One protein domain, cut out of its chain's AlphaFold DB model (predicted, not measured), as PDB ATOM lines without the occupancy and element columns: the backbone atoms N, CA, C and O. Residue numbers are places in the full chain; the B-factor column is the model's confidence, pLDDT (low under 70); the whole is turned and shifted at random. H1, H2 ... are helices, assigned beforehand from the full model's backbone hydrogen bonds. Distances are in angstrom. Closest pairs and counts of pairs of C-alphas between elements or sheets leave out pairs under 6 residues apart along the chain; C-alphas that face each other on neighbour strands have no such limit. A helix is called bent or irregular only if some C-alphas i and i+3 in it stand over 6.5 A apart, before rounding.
ATOM      1  N   GLU A   2     199.442 189.438 295.214       92.62
ATOM      2  CA  GLU A   2     200.200 188.281 295.692       92.62
ATOM      3  C   GLU A   2     201.145 188.696 296.845       92.62
ATOM      4  O   GLU A   2     201.430 189.879 297.047       92.62
ATOM      5  N   SER A   3     201.560 187.733 297.666       94.00
ATOM      6  CA  SER A   3     202.173 187.991 298.974       94.00
ATOM      7  C   SER A   3     203.578 188.603 298.948       94.00
ATOM      8  O   SER A   3     203.927 189.324 299.883       94.00
ATOM      9  N   VAL A   4     204.402 188.335 297.932       96.62
ATOM     10  CA  VAL A   4     205.775 188.863 297.843       96.62
ATOM     11  C   VAL A   4     205.753 190.348 297.497       96.62
ATOM     12  O   VAL A   4     206.379 191.141 298.196       96.62
ATOM     13  N   GLN A   5     204.993 190.723 296.474       94.81
ATOM     14  CA  GLN A   5     204.770 192.092 296.042       94.81
ATOM     15  C   GLN A   5     204.183 192.911 297.187       94.81
ATOM     16  O   GLN A   5     204.738 193.952 297.518       94.81
ATOM     17  N   TRP A   6     203.128 192.412 297.845       94.25
ATOM     18  CA  TRP A   6     202.524 193.103 298.987       94.25
ATOM     19  C   TRP A   6     203.532 193.355 300.113       94.25
ATOM     20  O   TRP A   6     203.629 194.464 300.625       94.25
ATOM     21  N   ARG A   7     204.343 192.349 300.472       95.50
ATOM     22  CA  ARG A   7     205.364 192.487 301.521       95.50
ATOM     23  C   ARG A   7     206.376 193.588 301.202       95.50
ATOM     24  O   ARG A   7     206.725 194.368 302.087       95.50
ATOM     25  N   TRP A   8     206.894 193.605 299.978       96.31
ATOM     26  CA  TRP A   8     207.943 194.545 299.585       96.31
ATOM     27  C   TRP A   8     207.404 195.948 299.319       96.31
ATOM     28  O   TRP A   8     208.035 196.908 299.749       96.31
ATOM     29  N   SER A   9     206.207 196.059 298.739       95.50
ATOM     30  CA  SER A   9     205.452 197.313 298.656       95.50
ATOM     31  C   SER A   9     205.281 197.927 300.048       95.50
ATOM     32  O   SER A   9     205.653 199.078 300.268       95.50
ATOM     33  N   HIS A  10     204.864 197.120 301.027       95.56
ATOM     34  CA  HIS A  10     204.607 197.624 302.373       95.56
ATOM     35  C   HIS A  10     205.895 198.005 303.103       95.56
ATOM     36  O   HIS A  10     205.965 199.020 303.787       95.56
ATOM     37  N   THR A  11     206.960 197.221 302.922       95.88
ATOM     38  CA  THR A  11     208.291 197.548 303.464       95.88
ATOM     39  C   THR A  11     208.806 198.878 302.903       95.88
ATOM     40  O   THR A  11     209.371 199.694 303.634       95.88
ATOM     41  N   HIS A  12     208.586 199.113 301.611       95.44
ATOM     42  CA  HIS A  12     208.939 200.364 300.947       95.44
ATOM     43  C   HIS A  12     208.105 201.542 301.462       95.44
ATOM     44  O   HIS A  12     208.671 202.590 301.770       95.44
ATOM     45  N   HIS A  13     206.800 201.346 301.666       96.25
ATOM     46  CA  HIS A  13     205.906 202.334 302.274       96.25
ATOM     47  C   HIS A  13     206.333 202.730 303.697       96.25
ATOM     48  O   HIS A  13     206.373 203.915 304.015       96.25
ATOM     49  N   HIS A  14     206.740 201.781 304.545       96.19
ATOM     50  CA  HIS A  14     207.320 202.097 305.864       96.19
ATOM     51  C   HIS A  14     208.639 202.854 305.768       96.19
ATOM     52  O   HIS A  14     208.946 203.684 306.608       96.19
ATOM     53  N   SER A  15     209.433 202.590 304.735       94.88
ATOM     54  CA  SER A  15     210.716 203.276 304.566       94.88
ATOM     55  C   SER A  15     210.542 204.711 304.072       94.88
ATOM     56  O   SER A  15     211.402 205.552 304.316       94.88
ATOM     57  N   ARG A  16     209.476 204.988 303.312       94.06
ATOM     58  CA  ARG A  16     209.271 206.255 302.597       94.06
ATOM     59  C   ARG A  16     207.807 206.675 302.605       94.06
ATOM     60  O   ARG A  16     207.256 207.036 301.568       94.06
ATOM     61  N   THR A  17     207.186 206.647 303.780       95.38
ATOM     62  CA  THR A  17     205.752 206.911 303.952       95.38
ATOM     63  C   THR A  17     205.379 208.237 303.321       95.38
ATOM     64  O   THR A  17     205.984 209.265 303.629       95.38
ATOM     65  N   ILE A  18     204.428 208.192 302.391       94.12
ATOM     66  CA  ILE A  18     203.927 209.322 301.609       94.12
ATOM     67  C   ILE A  18     205.031 210.227 301.040       94.12
ATOM     68  O   ILE A  18     204.860 211.437 300.950       94.12
ATOM     69  N   HIS A  19     206.180 209.679 300.641       94.25
ATOM     70  CA  HIS A  19     207.136 210.435 299.833       94.25
ATOM     71  C   HIS A  19     206.623 210.511 298.393       94.25
ATOM     72  O   HIS A  19     206.442 209.491 297.724       94.25
ATOM     73  N   VAL A  20     206.360 211.728 297.922       91.62
ATOM     74  CA  VAL A  20     205.665 211.981 296.656       91.62
ATOM     75  C   VAL A  20     206.470 211.415 295.486       91.62
ATOM     76  O   VAL A  20     207.663 211.675 295.356       91.62
ATOM     77  N   GLY A  21     205.806 210.633 294.633       89.38
ATOM     78  CA  GLY A  21     206.425 209.984 293.474       89.38
ATOM     79  C   GLY A  21     207.301 208.775 293.809       89.38
ATOM     80  O   GLY A  21     207.867 208.181 292.897       89.38
ATOM     81  N   ILE A  22     207.415 208.406 295.089       90.69
ATOM     82  CA  ILE A  22     208.224 207.272 295.539       90.69
ATOM     83  C   ILE A  22     207.361 206.222 296.238       90.69
ATOM     84  O   ILE A  22     207.567 205.032 296.016       90.69
ATOM     85  N   ASP A  23     206.424 206.637 297.090       92.50
ATOM     86  CA  ASP A  23     205.513 205.730 297.784       92.50
ATOM     87  C   ASP A  23     204.386 205.247 296.857       92.50
ATOM     88  O   ASP A  23     203.694 206.049 296.229       92.50
ATOM     89  N   TYR A  24     204.193 203.929 296.804       88.56
ATOM     90  CA  TYR A  24     203.181 203.262 295.986       88.56
ATOM     91  C   TYR A  24     201.906 202.899 296.765       88.56
ATOM     92  O   TYR A  24     200.913 202.522 296.142       88.56
ATOM     93  N   GLU A  25     201.916 203.004 298.100       88.06
ATOM     94  CA  GLU A  25     200.762 202.676 298.957       88.06
ATOM     95  C   GLU A  25     199.983 203.909 299.429       88.06
ATOM     96  O   GLU A  25     198.914 203.769 300.027       88.06
ATOM     97  N   GLY A  26     200.484 205.114 299.139       80.12
ATOM     98  CA  GLY A  26     199.786 206.365 299.420       80.12
ATOM     99  C   GLY A  26     198.383 206.385 298.802       80.12
ATOM    100  O   GLY A  26     198.197 206.082 297.624       80.12
ATOM    101  N   ASN A  27     197.382 206.734 299.611       74.38
ATOM    102  CA  ASN A  27     195.975 206.679 299.219       74.38
ATOM    103  C   ASN A  27     195.563 207.893 298.366       74.38
ATOM    104  O   ASN A  27     194.955 207.743 297.302       74.38
ATOM    105  N   ALA A  28     195.940 209.097 298.802       71.25
ATOM    106  CA  ALA A  28     195.797 210.314 298.020       71.25
ATOM    107  C   ALA A  28     197.106 210.705 297.319       71.25
ATOM    108  O   ALA A  28     198.167 210.816 297.935       71.25
ATOM    109  N   ASP A  29     196.994 210.987 296.018       80.50
ATOM    110  CA  ASP A  29     198.012 211.730 295.274       80.50
ATOM    111  C   ASP A  29     198.256 213.101 295.944       80.50
ATOM    112  O   ASP A  29     197.409 213.602 296.686       80.50
ATOM    113  N   ARG A  30     199.377 213.760 295.634       83.81
ATOM    114  CA  ARG A  30     199.621 215.154 296.031       83.81
ATOM    115  C   ARG A  30     199.825 216.016 294.776       83.81
ATOM    116  O   ARG A  30     200.888 215.907 294.166       83.81
ATOM    117  N   PRO A  31     198.834 216.831 294.353       88.12
ATOM    118  CA  PRO A  31     197.509 217.037 294.959       88.12
ATOM    119  C   PRO A  31     196.543 215.838 294.813       88.12
ATOM    120  O   PRO A  31     196.603 215.125 293.805       88.12
ATOM    121  N   PRO A  32     195.596 215.649 295.757       90.12
ATOM    122  CA  PRO A  32     194.589 214.595 295.684       90.12
ATOM    123  C   PRO A  32     193.661 214.728 294.476       90.12
ATOM    124  O   PRO A  32     193.010 215.753 294.268       90.12
ATOM    125  N   LYS A  33     193.501 213.640 293.716       93.31
ATOM    126  CA  LYS A  33     192.483 213.537 292.660       93.31
ATOM    127  C   LYS A  33     191.142 213.129 293.269       93.31
ATOM    128  O   LYS A  33     190.849 211.939 293.379       93.31
ATOM    129  N   LEU A  34     190.318 214.111 293.643       94.38
ATOM    130  CA  LEU A  34     189.077 213.890 294.406       94.38
ATOM    131  C   LEU A  34     188.122 212.866 293.773       94.38
ATOM    132  O   LEU A  34     187.556 212.047 294.489       94.38
ATOM    133  N   PHE A  35     187.970 212.870 292.444       95.06
ATOM    134  CA  PHE A  35     187.129 211.883 291.756       95.06
ATOM    135  C   PHE A  35     187.642 210.453 291.957       95.06
ATOM    136  O   PHE A  35     186.873 209.546 292.264       95.06
ATOM    137  N   ASN A  36     188.955 210.249 291.834       93.62
ATOM    138  CA  ASN A  36     189.547 208.937 292.055       93.62
ATOM    139  C   ASN A  36     189.311 208.484 293.497       93.62
ATOM    140  O   ASN A  36     188.827 207.378 293.707       93.62
ATOM    141  N   LEU A  37     189.569 209.369 294.459       92.50
ATOM    142  CA  LEU A  37     189.497 209.053 295.879       92.50
ATOM    143  C   LEU A  37     188.067 208.781 296.369       92.50
ATOM    144  O   LEU A  37     187.809 207.772 297.024       92.50
ATOM    145  N   PHE A  38     187.123 209.671 296.051       93.12
ATOM    146  CA  PHE A  38     185.754 209.594 296.571       93.12
ATOM    147  C   PHE A  38     184.823 208.710 295.747       93.12
ATOM    148  O   PHE A  38     183.769 208.325 296.250       93.12
ATOM    149  N   PHE A  39     185.199 208.358 294.517       93.62
ATOM    150  CA  PHE A  39     184.402 207.472 293.677       93.62
ATOM    151  C   PHE A  39     185.142 206.167 293.384       93.62
ATOM    152  O   PHE A  39     184.740 205.105 293.855       93.62
ATOM    153  N   LEU A  40     186.257 206.216 292.653       94.44
ATOM    154  CA  LEU A  40     186.896 204.987 292.175       94.44
ATOM    155  C   LEU A  40     187.495 204.131 293.304       94.44
ATOM    156  O   LEU A  40     187.349 202.910 293.267       94.44
ATOM    157  N   ASP A  41     188.147 204.722 294.304       92.50
ATOM    158  CA  ASP A  41     188.729 203.978 295.433       92.50
ATOM    159  C   ASP A  41     187.694 203.564 296.461       92.50
ATOM    160  O   ASP A  41     187.778 202.460 297.003       92.50
ATOM    161  N   MET A  42     186.690 204.420 296.671       92.50
ATOM    162  CA  MET A  42     185.561 204.159 297.560       92.50
ATOM    163  C   MET A  42     184.828 202.862 297.197       92.50
ATOM    164  O   MET A  42     184.386 202.127 298.081       92.50
ATOM    165  N   PHE A  43     184.761 202.545 295.902       92.44
ATOM    166  CA  PHE A  43     184.174 201.307 295.382       92.44
ATOM    167  C   PHE A  43     185.216 200.279 294.907       92.44
ATOM    168  O   PHE A  43     184.860 199.252 294.333       92.44
ATOM    169  N   GLY A  44     186.512 200.521 295.137       91.75
ATOM    170  CA  GLY A  44     187.583 199.554 294.854       91.75
ATOM    171  C   GLY A  44     187.920 199.344 293.386       91.75
ATOM    172  O   GLY A  44     188.668 198.421 293.062       91.75
ATOM    173  N   ILE A  45     187.418 200.199 292.498       93.38
ATOM    174  CA  ILE A  45     187.592 200.087 291.049       93.38
ATOM    175  C   ILE A  45     189.077 200.175 290.687       93.38
ATOM    176  O   ILE A  45     189.595 199.293 289.998       93.38
ATOM    177  N   ARG A  46     189.799 201.190 291.197       92.25
ATOM    178  CA  ARG A  46     191.247 201.322 290.934       92.25
ATOM    179  C   ARG A  46     192.030 200.159 291.527       92.25
ATOM    180  O   ARG A  46     192.908 199.618 290.866       92.25
ATOM    181  N   PHE A  47     191.690 199.745 292.747       90.75
ATOM    182  CA  PHE A  47     192.354 198.626 293.410       90.75
ATOM    183  C   PHE A  47     192.268 197.344 292.588       90.75
ATOM    184  O   PHE A  47     193.291 196.714 292.335       90.75
ATOM    185  N   ILE A  48     191.074 196.978 292.121       91.88
ATOM    186  CA  ILE A  48     190.886 195.778 291.300       91.88
ATOM    187  C   ILE A  48     191.632 195.905 289.986       91.88
ATOM    188  O   ILE A  48     192.315 194.962 289.592       91.88
ATOM    189  N   HIS A  49     191.548 197.068 289.339       92.94
ATOM    190  CA  HIS A  49     192.275 197.324 288.106       92.94
ATOM    191  C   HIS A  49     193.784 197.095 288.282       92.94
ATOM    192  O   HIS A  49     194.374 196.328 287.524       92.94
ATOM    193  N   TYR A  50     194.404 197.699 289.302       91.81
ATOM    194  CA  TYR A  50     195.842 197.567 289.542       91.81
ATOM    195  C   TYR A  50     196.240 196.157 289.970       91.81
ATOM    196  O   TYR A  50     197.191 195.607 289.418       91.81
ATOM    197  N   VAL A  51     195.483 195.533 290.878       91.75
ATOM    198  CA  VAL A  51     195.740 194.152 291.307       91.75
ATOM    199  C   VAL A  51     195.656 193.195 290.123       91.75
ATOM    200  O   VAL A  51     196.527 192.345 289.978       91.75
ATOM    201  N   PHE A  52     194.641 193.326 289.265       93.50
ATOM    202  CA  PHE A  52     194.468 192.447 288.110       93.50
ATOM    203  C   PHE A  52     195.529 192.689 287.030       93.50
ATOM    204  O   PHE A  52     196.045 191.731 286.450       93.50
ATOM    205  N   LYS A  53     195.886 193.957 286.785       94.88
ATOM    206  CA  LYS A  53     196.954 194.347 285.858       94.88
ATOM    207  C   LYS A  53     198.299 193.754 286.279       94.88
ATOM    208  O   LYS A  53     198.924 193.063 285.476       94.88
ATOM    209  N   ASP A  54     198.716 193.980 287.525       94.38
ATOM    210  CA  ASP A  54     199.981 193.452 288.046       94.38
ATOM    211  C   ASP A  54     199.974 191.923 288.074       94.38
ATOM    212  O   ASP A  54     200.913 191.298 287.585       94.38
ATOM    213  N   LEU A  55     198.879 191.312 288.541       95.56
ATOM    214  CA  LEU A  55     198.737 189.858 288.568       95.56
ATOM    215  C   LEU A  55     198.904 189.248 287.172       95.56
ATOM    216  O   LEU A  55     199.624 188.263 287.011       95.56
ATOM    217  N   SER A  56     198.286 189.858 286.161       95.38
ATOM    218  CA  SER A  56     198.390 189.421 284.770       95.38
ATOM    219  C   SER A  56     199.822 189.555 284.254       95.38
ATOM    220  O   SER A  56     200.382 188.574 283.768       95.38
ATOM    221  N   TYR A  57     200.461 190.715 284.430       96.69
ATOM    222  CA  TYR A  57     201.842 190.943 283.985       96.69
ATOM    223  C   TYR A  57     202.804 189.952 284.639       96.69
ATOM    224  O   TYR A  57     203.544 189.245 283.953       96.69
ATOM    225  N   HIS A  58     202.746 189.836 285.965       97.50
ATOM    226  CA  HIS A  58     203.662 188.992 286.723       97.50
ATOM    227  C   HIS A  58     203.422 187.505 286.450       97.50
ATOM    228  O   HIS A  58     204.380 186.733 286.403       97.50
ATOM    229  N   SER A  59     202.172 187.090 286.202       97.00
ATOM    230  CA  SER A  59     201.864 185.706 285.814       97.00
ATOM    231  C   SER A  59     202.495 185.321 284.467       97.00
ATOM    232  O   SER A  59     202.992 184.199 284.319       97.00
ATOM    233  N   LEU A  60     202.583 186.281 283.538       97.38
ATOM    234  CA  LEU A  60     203.248 186.155 282.238       97.38
ATOM    235  C   LEU A  60     204.774 186.340 282.313       97.38
ATOM    236  O   LEU A  60     205.456 186.229 281.300       97.38
ATOM    237  N   GLY A  61     205.329 186.594 283.502       95.75
ATOM    238  CA  GLY A  61     206.764 186.825 283.694       95.75
ATOM    239  C   GLY A  61     207.232 188.244 283.356       95.75
ATOM    240  O   GLY A  61     208.432 188.482 283.260       95.75
ATOM    241  N   ILE A  62     206.312 189.195 283.196       96.88
ATOM    242  CA  ILE A  62     206.612 190.606 282.934       96.88
ATOM    243  C   ILE A  62     206.623 191.354 284.267       96.88
ATOM    244  O   ILE A  62     205.644 191.318 285.005       96.88
ATOM    245  N   LEU A  63     207.706 192.066 284.581       95.12
ATOM    246  CA  LEU A  63     207.780 192.920 285.771       95.12
ATOM    247  C   LEU A  63     207.082 194.262 285.517       95.12
ATOM    248  O   LEU A  63     207.449 194.982 284.584       95.12
ATOM    249  N   SER A  64     206.119 194.626 286.368       95.06
ATOM    250  CA  SER A  64     205.572 195.989 286.377       95.06
ATOM    251  C   SER A  64     206.612 196.990 286.895       95.06
ATOM    252  O   SER A  64     207.538 196.607 287.610       95.06
ATOM    253  N   GLN A  65     206.482 198.270 286.529       92.31
ATOM    254  CA  GLN A  65     207.450 199.293 286.946       92.31
ATOM    255  C   GLN A  65     207.555 199.385 288.471       92.31
ATOM    256  O   GLN A  65     208.651 199.315 289.007       92.31
ATOM    257  N   ALA A  66     206.415 199.411 289.165       91.75
ATOM    258  CA  ALA A  66     206.378 199.441 290.623       91.75
ATOM    259  C   ALA A  66     207.136 198.249 291.244       91.75
ATOM    260  O   ALA A  66     207.935 198.425 292.157       91.75
ATOM    261  N   ALA A  67     206.964 197.039 290.695       94.50
ATOM    262  CA  ALA A  67     207.677 195.861 291.180       94.50
ATOM    263  C   ALA A  67     209.201 195.963 290.995       94.50
ATOM    264  O   ALA A  67     209.942 195.478 291.847       94.50
ATOM    265  N   LYS A  68     209.681 196.606 289.922       95.12
ATOM    266  CA  LYS A  68     211.122 196.849 289.723       95.12
ATOM    267  C   LYS A  68     211.698 197.795 290.775       95.12
ATOM    268  O   LYS A  68     212.862 197.652 291.128       95.12
ATOM    269  N   ASP A  69     210.887 198.722 291.271       94.31
ATOM    270  CA  ASP A  69     211.358 199.772 292.170       94.31
ATOM    271  C   ASP A  69     211.479 199.301 293.627       94.31
ATOM    272  O   ASP A  69     212.392 199.738 294.323       94.31
ATOM    273  N   TYR A  70     210.590 198.412 294.097       94.69
ATOM    274  CA  TYR A  70     210.589 197.965 295.501       94.69
ATOM    275  C   TYR A  70     210.838 196.471 295.730       94.69
ATOM    276  O   TYR A  70     211.148 196.091 296.860       94.69
ATOM    277  N   VAL A  71     210.692 195.592 294.729       96.94
ATOM    278  CA  VAL A  71     210.948 194.152 294.919       96.94
ATOM    279  C   VAL A  71     212.414 193.863 294.598       96.94
ATOM    280  O   VAL A  71     212.814 194.030 293.446       96.94
ATOM    281  N   PRO A  72     213.219 193.362 295.554       97.56
ATOM    282  CA  PRO A  72     214.597 192.989 295.262       97.56
ATOM    283  C   PRO A  72     214.656 191.864 294.225       97.56
ATOM    284  O   PRO A  72     213.844 190.934 294.268       97.56
ATOM    285  N   GLU A  73     215.653 191.908 293.339       97.06
ATOM    286  CA  GLU A  73     215.802 190.979 292.204       97.06
ATOM    287  C   GLU A  73     215.744 189.503 292.619       97.06
ATOM    288  O   GLU A  73     215.068 188.692 291.982       97.06
ATOM    289  N   ALA A  74     216.343 189.167 293.767       97.75
ATOM    290  CA  ALA A  74     216.331 187.820 294.338       97.75
ATOM    291  C   ALA A  74     214.915 187.249 294.588       97.75
ATOM    292  O   ALA A  74     214.744 186.035 294.708       97.75
ATOM    293  N   TYR A  75     213.887 188.100 294.668       97.81
ATOM    294  CA  TYR A  75     212.501 187.697 294.908       97.81
ATOM    295  C   TYR A  75     211.614 187.730 293.659       97.81
ATOM    296  O   TYR A  75     210.478 187.254 293.739       97.81
ATOM    297  N   HIS A  76     212.098 188.204 292.505       97.50
ATOM    298  CA  HIS A  76     211.287 188.329 291.283       97.50
ATOM    299  C   HIS A  76     210.701 186.989 290.833       97.50
ATOM    300  O   HIS A  76     209.497 186.885 290.601       97.50
ATOM    301  N   SER A  77     211.500 185.921 290.798       97.38
ATOM    302  CA  SER A  77     211.002 184.593 290.407       97.38
ATOM    303  C   SER A  77     209.944 184.057 291.378       97.38
ATOM    304  O   SER A  77     208.972 183.422 290.961       97.38
ATOM    305  N   LYS A  78     210.096 184.338 292.680       97.94
ATOM    306  CA  LYS A  78     209.121 183.946 293.708       97.94
ATOM    307  C   LYS A  78     207.814 184.726 293.555       97.94
ATOM    308  O   LYS A  78     206.751 184.115 293.630       97.94
ATOM    309  N   MET A  79     207.908 186.031 293.299       97.75
ATOM    310  CA  MET A  79     206.788 186.929 293.007       97.75
ATOM    311  C   MET A  79     205.978 186.419 291.806       97.75
ATOM    312  O   MET A  79     204.788 186.151 291.925       97.75
ATOM    313  N   MET A  80     206.642 186.150 290.676       97.69
ATOM    314  CA  MET A  80     205.997 185.634 289.459       97.69
ATOM    315  C   MET A  80     205.338 184.266 289.677       97.69
ATOM    316  O   MET A  80     204.217 184.027 289.229       97.69
ATOM    317  N   ARG A  81     206.005 183.348 290.390       97.88
ATOM    318  CA  ARG A  81     205.415 182.045 290.739       97.88
ATOM    319  C   ARG A  81     204.152 182.221 291.581       97.88
ATOM    320  O   ARG A  81     203.142 181.584 291.299       97.88
ATOM    321  N   ASN A  82     204.202 183.076 292.597       97.81
ATOM    322  CA  ASN A  82     203.053 183.356 293.449       97.81
ATOM    323  C   ASN A  82     201.913 184.032 292.674       97.81
ATOM    324  O   ASN A  82     200.759 183.678 292.893       97.81
ATOM    325  N   ALA A  83     202.224 184.927 291.733       97.62
ATOM    326  CA  ALA A  83     201.242 185.519 290.831       97.62
ATOM    327  C   ALA A  83     200.504 184.441 290.016       97.62
ATOM    328  O   ALA A  83     199.277 184.436 289.969       97.62
ATOM    329  N   ARG A  84     201.223 183.457 289.452       98.06
ATOM    330  CA  ARG A  84     200.594 182.321 288.746       98.06
ATOM    331  C   ARG A  84     199.705 181.491 289.664       98.06
ATOM    332  O   ARG A  84     198.578 181.188 289.294       98.06
ATOM    333  N   LEU A  85     200.185 181.149 290.862       97.50
ATOM    334  CA  LEU A  85     199.398 180.382 291.835       97.50
ATOM    335  C   LEU A  85     198.136 181.133 292.265       97.50
ATOM    336  O   LEU A  85     197.072 180.531 292.376       97.50
ATOM    337  N   TYR A  86     198.236 182.445 292.467       96.19
ATOM    338  CA  TYR A  86     197.093 183.264 292.844       96.19
ATOM    339  C   TYR A  86     196.075 183.382 291.702       96.19
ATOM    340  O   TYR A  86     194.877 183.244 291.935       96.19
ATOM    341  N   LEU A  87     196.536 183.534 290.456       95.94
ATOM    342  CA  LEU A  87     195.662 183.507 289.282       95.94
ATOM    343  C   LEU A  87     194.974 182.143 289.110       95.94
ATOM    344  O   LEU A  87     193.765 182.093 288.894       95.94
ATOM    345  N   LEU A  88     195.713 181.038 289.266       96.88
ATOM    346  CA  LEU A  88     195.154 179.684 289.230       96.88
ATOM    347  C   LEU A  88     194.115 179.466 290.332       96.88
ATOM    348  O   LEU A  88     193.086 178.849 290.076       96.88
ATOM    349  N   PHE A  89     194.343 180.006 291.530       95.94
ATOM    350  CA  PHE A  89     193.368 179.959 292.617       95.94
ATOM    351  C   PHE A  89     192.076 180.710 292.264       95.94
ATOM    352  O   PHE A  89     190.987 180.195 292.498       95.94
ATOM    353  N   ILE A  90     192.171 181.886 291.635       94.69
ATOM    354  CA  ILE A  90     190.989 182.626 291.163       94.69
ATOM    355  C   ILE A  90     190.238 181.825 290.087       94.69
ATOM    356  O   ILE A  90     189.020 181.684 290.177       94.69
ATOM    357  N   ILE A  91     190.945 181.254 289.105       96.44
ATOM    358  CA  ILE A  91     190.343 180.400 288.063       96.44
ATOM    359  C   ILE A  91     189.655 179.182 288.689       96.44
ATOM    360  O   ILE A  91     188.535 178.839 288.310       96.44
ATOM    361  N   PHE A  92     190.293 178.558 289.678       97.69
ATOM    362  CA  PHE A  92     189.728 177.439 290.423       97.69
ATOM    363  C   PHE A  92     188.420 177.824 291.124       97.69
ATOM    364  O   PHE A  92     187.436 177.099 291.010       97.69
ATOM    365  N   LEU A  93     188.363 178.981 291.789       97.25
ATOM    366  CA  LEU A  93     187.132 179.457 292.429       97.25
ATOM    367  C   LEU A  93     186.007 179.711 291.421       97.25
ATOM    368  O   LEU A  93     184.862 179.358 291.695       97.25
ATOM    369  N   ILE A  94     186.326 180.276 290.253       97.00
ATOM    370  CA  ILE A  94     185.356 180.466 289.164       97.00
ATOM    371  C   ILE A  94     184.811 179.108 288.710       97.00
ATOM    372  O   ILE A  94     183.596 178.922 288.648       97.00
ATOM    373  N   TYR A  95     185.696 178.143 288.448       98.06
ATOM    374  CA  TYR A  95     185.314 176.788 288.052       98.06
ATOM    375  C   TYR A  95     184.405 176.116 289.091       98.06
ATOM    376  O   TYR A  95     183.344 175.608 288.735       98.06
ATOM    377  N   ILE A  96     184.771 176.165 290.378       98.06
ATOM    378  CA  ILE A  96     183.962 175.588 291.462       98.06
ATOM    379  C   ILE A  96     182.603 176.282 291.578       98.06
ATOM    380  O   ILE A  96     181.595 175.611 291.795       98.06
ATOM    381  N   SER A  97     182.543 177.600 291.382       97.94
ATOM    382  CA  SER A  97     181.272 178.325 291.353       97.94
ATOM    383  C   SER A  97     180.329 177.819 290.261       97.94
ATOM    384  O   SER A  97     179.142 177.630 290.528       97.94
ATOM    385  N   PHE A  98     180.843 177.538 289.060       97.94
ATOM    386  CA  PHE A  98     180.047 176.919 287.998       97.94
ATOM    387  C   PHE A  98     179.673 175.470 288.319       97.94
ATOM    388  O   PHE A  98     178.515 175.100 288.153       97.94
ATOM    389  N   ALA A  99     180.616 174.668 288.820       97.88
ATOM    390  CA  ALA A  99     180.391 173.254 289.124       97.88
ATOM    391  C   ALA A  99     179.317 173.035 290.204       97.88
ATOM    392  O   ALA A  99     178.534 172.095 290.114       97.88
ATOM    393  N   VAL A 100     179.260 173.912 291.209       97.50
ATOM    394  CA  VAL A 100     178.251 173.875 292.284       97.50
ATOM    395  C   VAL A 100     176.973 174.641 291.900       97.50
ATOM    396  O   VAL A 100     175.963 174.539 292.591       97.50
ATOM    397  N   GLY A 101     176.988 175.417 290.810       97.75
ATOM    398  CA  GLY A 101     175.863 176.266 290.409       97.75
ATOM    399  C   GLY A 101     175.600 177.423 291.380       97.75
ATOM    400  O   GLY A 101     174.462 177.856 291.539       97.75
ATOM    401  N   SER A 102     176.636 177.914 292.067       97.44
ATOM    402  CA  SER A 102     176.517 178.950 293.094       97.44
ATOM    403  C   SER A 102     177.687 179.925 293.054       97.44
ATOM    404  O   SER A 102     178.852 179.536 292.974       97.44
ATOM    405  N   PHE A 103     177.401 181.220 293.186       96.00
ATOM    406  CA  PHE A 103     178.435 182.258 293.254       96.00
ATOM    407  C   PHE A 103     179.106 182.359 294.639       96.00
ATOM    408  O   PHE A 103     180.039 183.142 294.807       96.00
ATOM    409  N   LEU A 104     178.666 181.573 295.633       96.38
ATOM    410  CA  LEU A 104     179.173 181.635 297.011       96.38
ATOM    411  C   LEU A 104     180.700 181.461 297.145       96.38
ATOM    412  O   LEU A 104     181.298 182.229 297.899       96.38
ATOM    413  N   PRO A 105     181.380 180.546 296.420       96.25
ATOM    414  CA  PRO A 105     182.843 180.495 296.419       96.25
ATOM    415  C   PRO A 105     183.488 181.847 296.073       96.25
ATOM    416  O   PRO A 105     184.383 182.313 296.774       96.25
ATOM    417  N   LEU A 106     182.989 182.541 295.048       95.81
ATOM    418  CA  LEU A 106     183.464 183.885 294.710       95.81
ATOM    419  C   LEU A 106     183.076 184.916 295.777       95.81
ATOM    420  O   LEU A 106     183.887 185.788 296.096       95.81
ATOM    421  N   MET A 107     181.881 184.801 296.362       95.25
ATOM    422  CA  MET A 107     181.414 185.683 297.437       95.25
ATOM    423  C   MET A 107     182.338 185.666 298.654       95.25
ATOM    424  O   MET A 107     182.611 186.726 299.208       95.25
ATOM    425  N   PHE A 108     182.830 184.495 299.058       93.94
ATOM    426  CA  PHE A 108     183.644 184.360 300.267       93.94
ATOM    427  C   PHE A 108     185.131 184.641 300.054       93.94
ATOM    428  O   PHE A 108     185.798 185.066 300.994       93.94
ATOM    429  N   PHE A 109     185.661 184.430 298.847       92.56
ATOM    430  CA  PHE A 109     187.107 184.530 298.608       92.56
ATOM    431  C   PHE A 109     187.526 185.719 297.736       92.56
ATOM    432  O   PHE A 109     188.631 186.231 297.907       92.56
ATOM    433  N   VAL A 110     186.673 186.189 296.819       90.62
ATOM    434  CA  VAL A 110     187.012 187.273 295.877       90.62
ATOM    435  C   VAL A 110     186.280 188.563 296.234       90.62
ATOM    436  O   VAL A 110     186.911 189.601 296.449       90.62
ATOM    437  N   LEU A 111     184.952 188.497 296.361       91.06
ATOM    438  CA  LEU A 111     184.100 189.664 296.588       91.06
ATOM    439  C   LEU A 111     184.254 190.384 297.944       91.06
ATOM    440  O   LEU A 111     183.851 191.549 297.979       91.06
ATOM    441  N   PRO A 112     184.863 189.845 299.028       90.75
ATOM    442  CA  PRO A 112     185.048 190.633 300.253       90.75
ATOM    443  C   PRO A 112     185.869 191.906 300.029       90.75
ATOM    444  O   PRO A 112     185.604 192.935 300.649       90.75
ATOM    445  N   ASN A 113     186.802 191.870 299.073       85.50
ATOM    446  CA  ASN A 113     187.587 193.036 298.664       85.50
ATOM    447  C   ASN A 113     186.766 194.107 297.923       85.50
ATOM    448  O   ASN A 113     187.265 195.215 297.744       85.50
ATOM    449  N   LEU A 114     185.546 193.780 297.483       87.81
ATOM    450  CA  LEU A 114     184.600 194.686 296.829       87.81
ATOM    451  C   LEU A 114     183.589 195.238 297.829       87.81
ATOM    452  O   LEU A 114     183.573 196.438 298.089       87.81
ATOM    453  N   TYR A 115     182.767 194.374 298.431       90.19
ATOM    454  CA  TYR A 115     181.676 194.842 299.291       90.19
ATOM    455  C   TYR A 115     182.174 195.409 300.631       90.19
ATOM    456  O   TYR A 115     181.509 196.251 301.224       90.19
ATOM    457  N   GLY A 116     183.356 194.993 301.105       92.12
ATOM    458  CA  GLY A 116     183.999 195.567 302.292       92.12
ATOM    459  C   GLY A 116     184.798 196.842 302.007       92.12
ATOM    460  O   GLY A 116     185.276 197.493 302.940       92.12
ATOM    461  N   ARG A 117     184.966 197.214 300.731       92.38
ATOM    462  CA  ARG A 117     185.925 198.243 300.328       92.38
ATOM    463  C   ARG A 117     185.570 199.626 300.828       92.38
ATOM    464  O   ARG A 117     186.463 200.332 301.271       92.38
TER     465      ARG A 117
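AT A GLANCE: This is residues 2 to 117 of the 224 residues of the protein "FA_desaturase domain-containing protein" of marine metagenome (UniProt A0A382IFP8). A flat, open frame of helices: H1 and H3 spread from one long helix, H5, and the long link of residues 16 to 33 runs from H1 to H2 at the far end of H3. H4 packs on H1, and past H5 the printed part folds back in a hairpin with H6, followed by the short H7. The 116 printed residues hold seven named helices, H1 to H7 in chain order, and no named strand: all helix. The whole is only just compact, close to loose, with a radius of gyration of the C-alphas of 15.9 A and spans of 47 by 37 by 20 A.

IN THESE COORDINATES: H1, residues 3 to 15, begins at C-alpha 3 (202.173, 187.991, 298.974) and is 18.4 A long. H2 is residues 34 to 41, H3 residues 45 to 59, 20.9 A, and H4 residues 65 to 70. H5, residues 73 to 100, is 41.3 A long and irregular: C-alphas 74 and 77 are 7.4 A apart. H6 is residues 104 to 109; H7, residues 112 to 115, ends at C-alpha 115 (181.676, 194.842, 299.291).

HOW THE PARTS SIT: H5 is the hub. Its residues 79 to 87 touch H3 at a steep tilt of 67 degrees, closest C-alphas Ser 59 and Arg 84, 4.7 A. Its residues 75 to 82 touch H1, closest C-alphas Val 4 and Met 79, 5.3 A. H5 and H6 form a helical hairpin at a shallow tilt of 18 degrees, closest C-alphas Ser 97 and Pro 105, 5.7 A. H1 touches H4, closest C-alphas Trp 8 and Tyr 70, 5.9 A; H1 and H3 are apart. H2 and H3 only just touch, only at the corner, with 3 pairs of C-alphas within 8 A, closest Leu 40 and Arg 46, 5.8 A. H7 is near H3. Every O i to N i+4 pair is within hydrogen-bond range in H1, H3, H4 and H6, against 3 of 4 in H2 and 22 of 24 in H5; H7 is too short for one.

THE WHOLE: The C-alphas farthest apart, Pro 31 and Ala 99, are 47.4 A apart. The printed part has no cut; the link H1 to H2 is long, the others tight. No printed residue is under pLDDT 70.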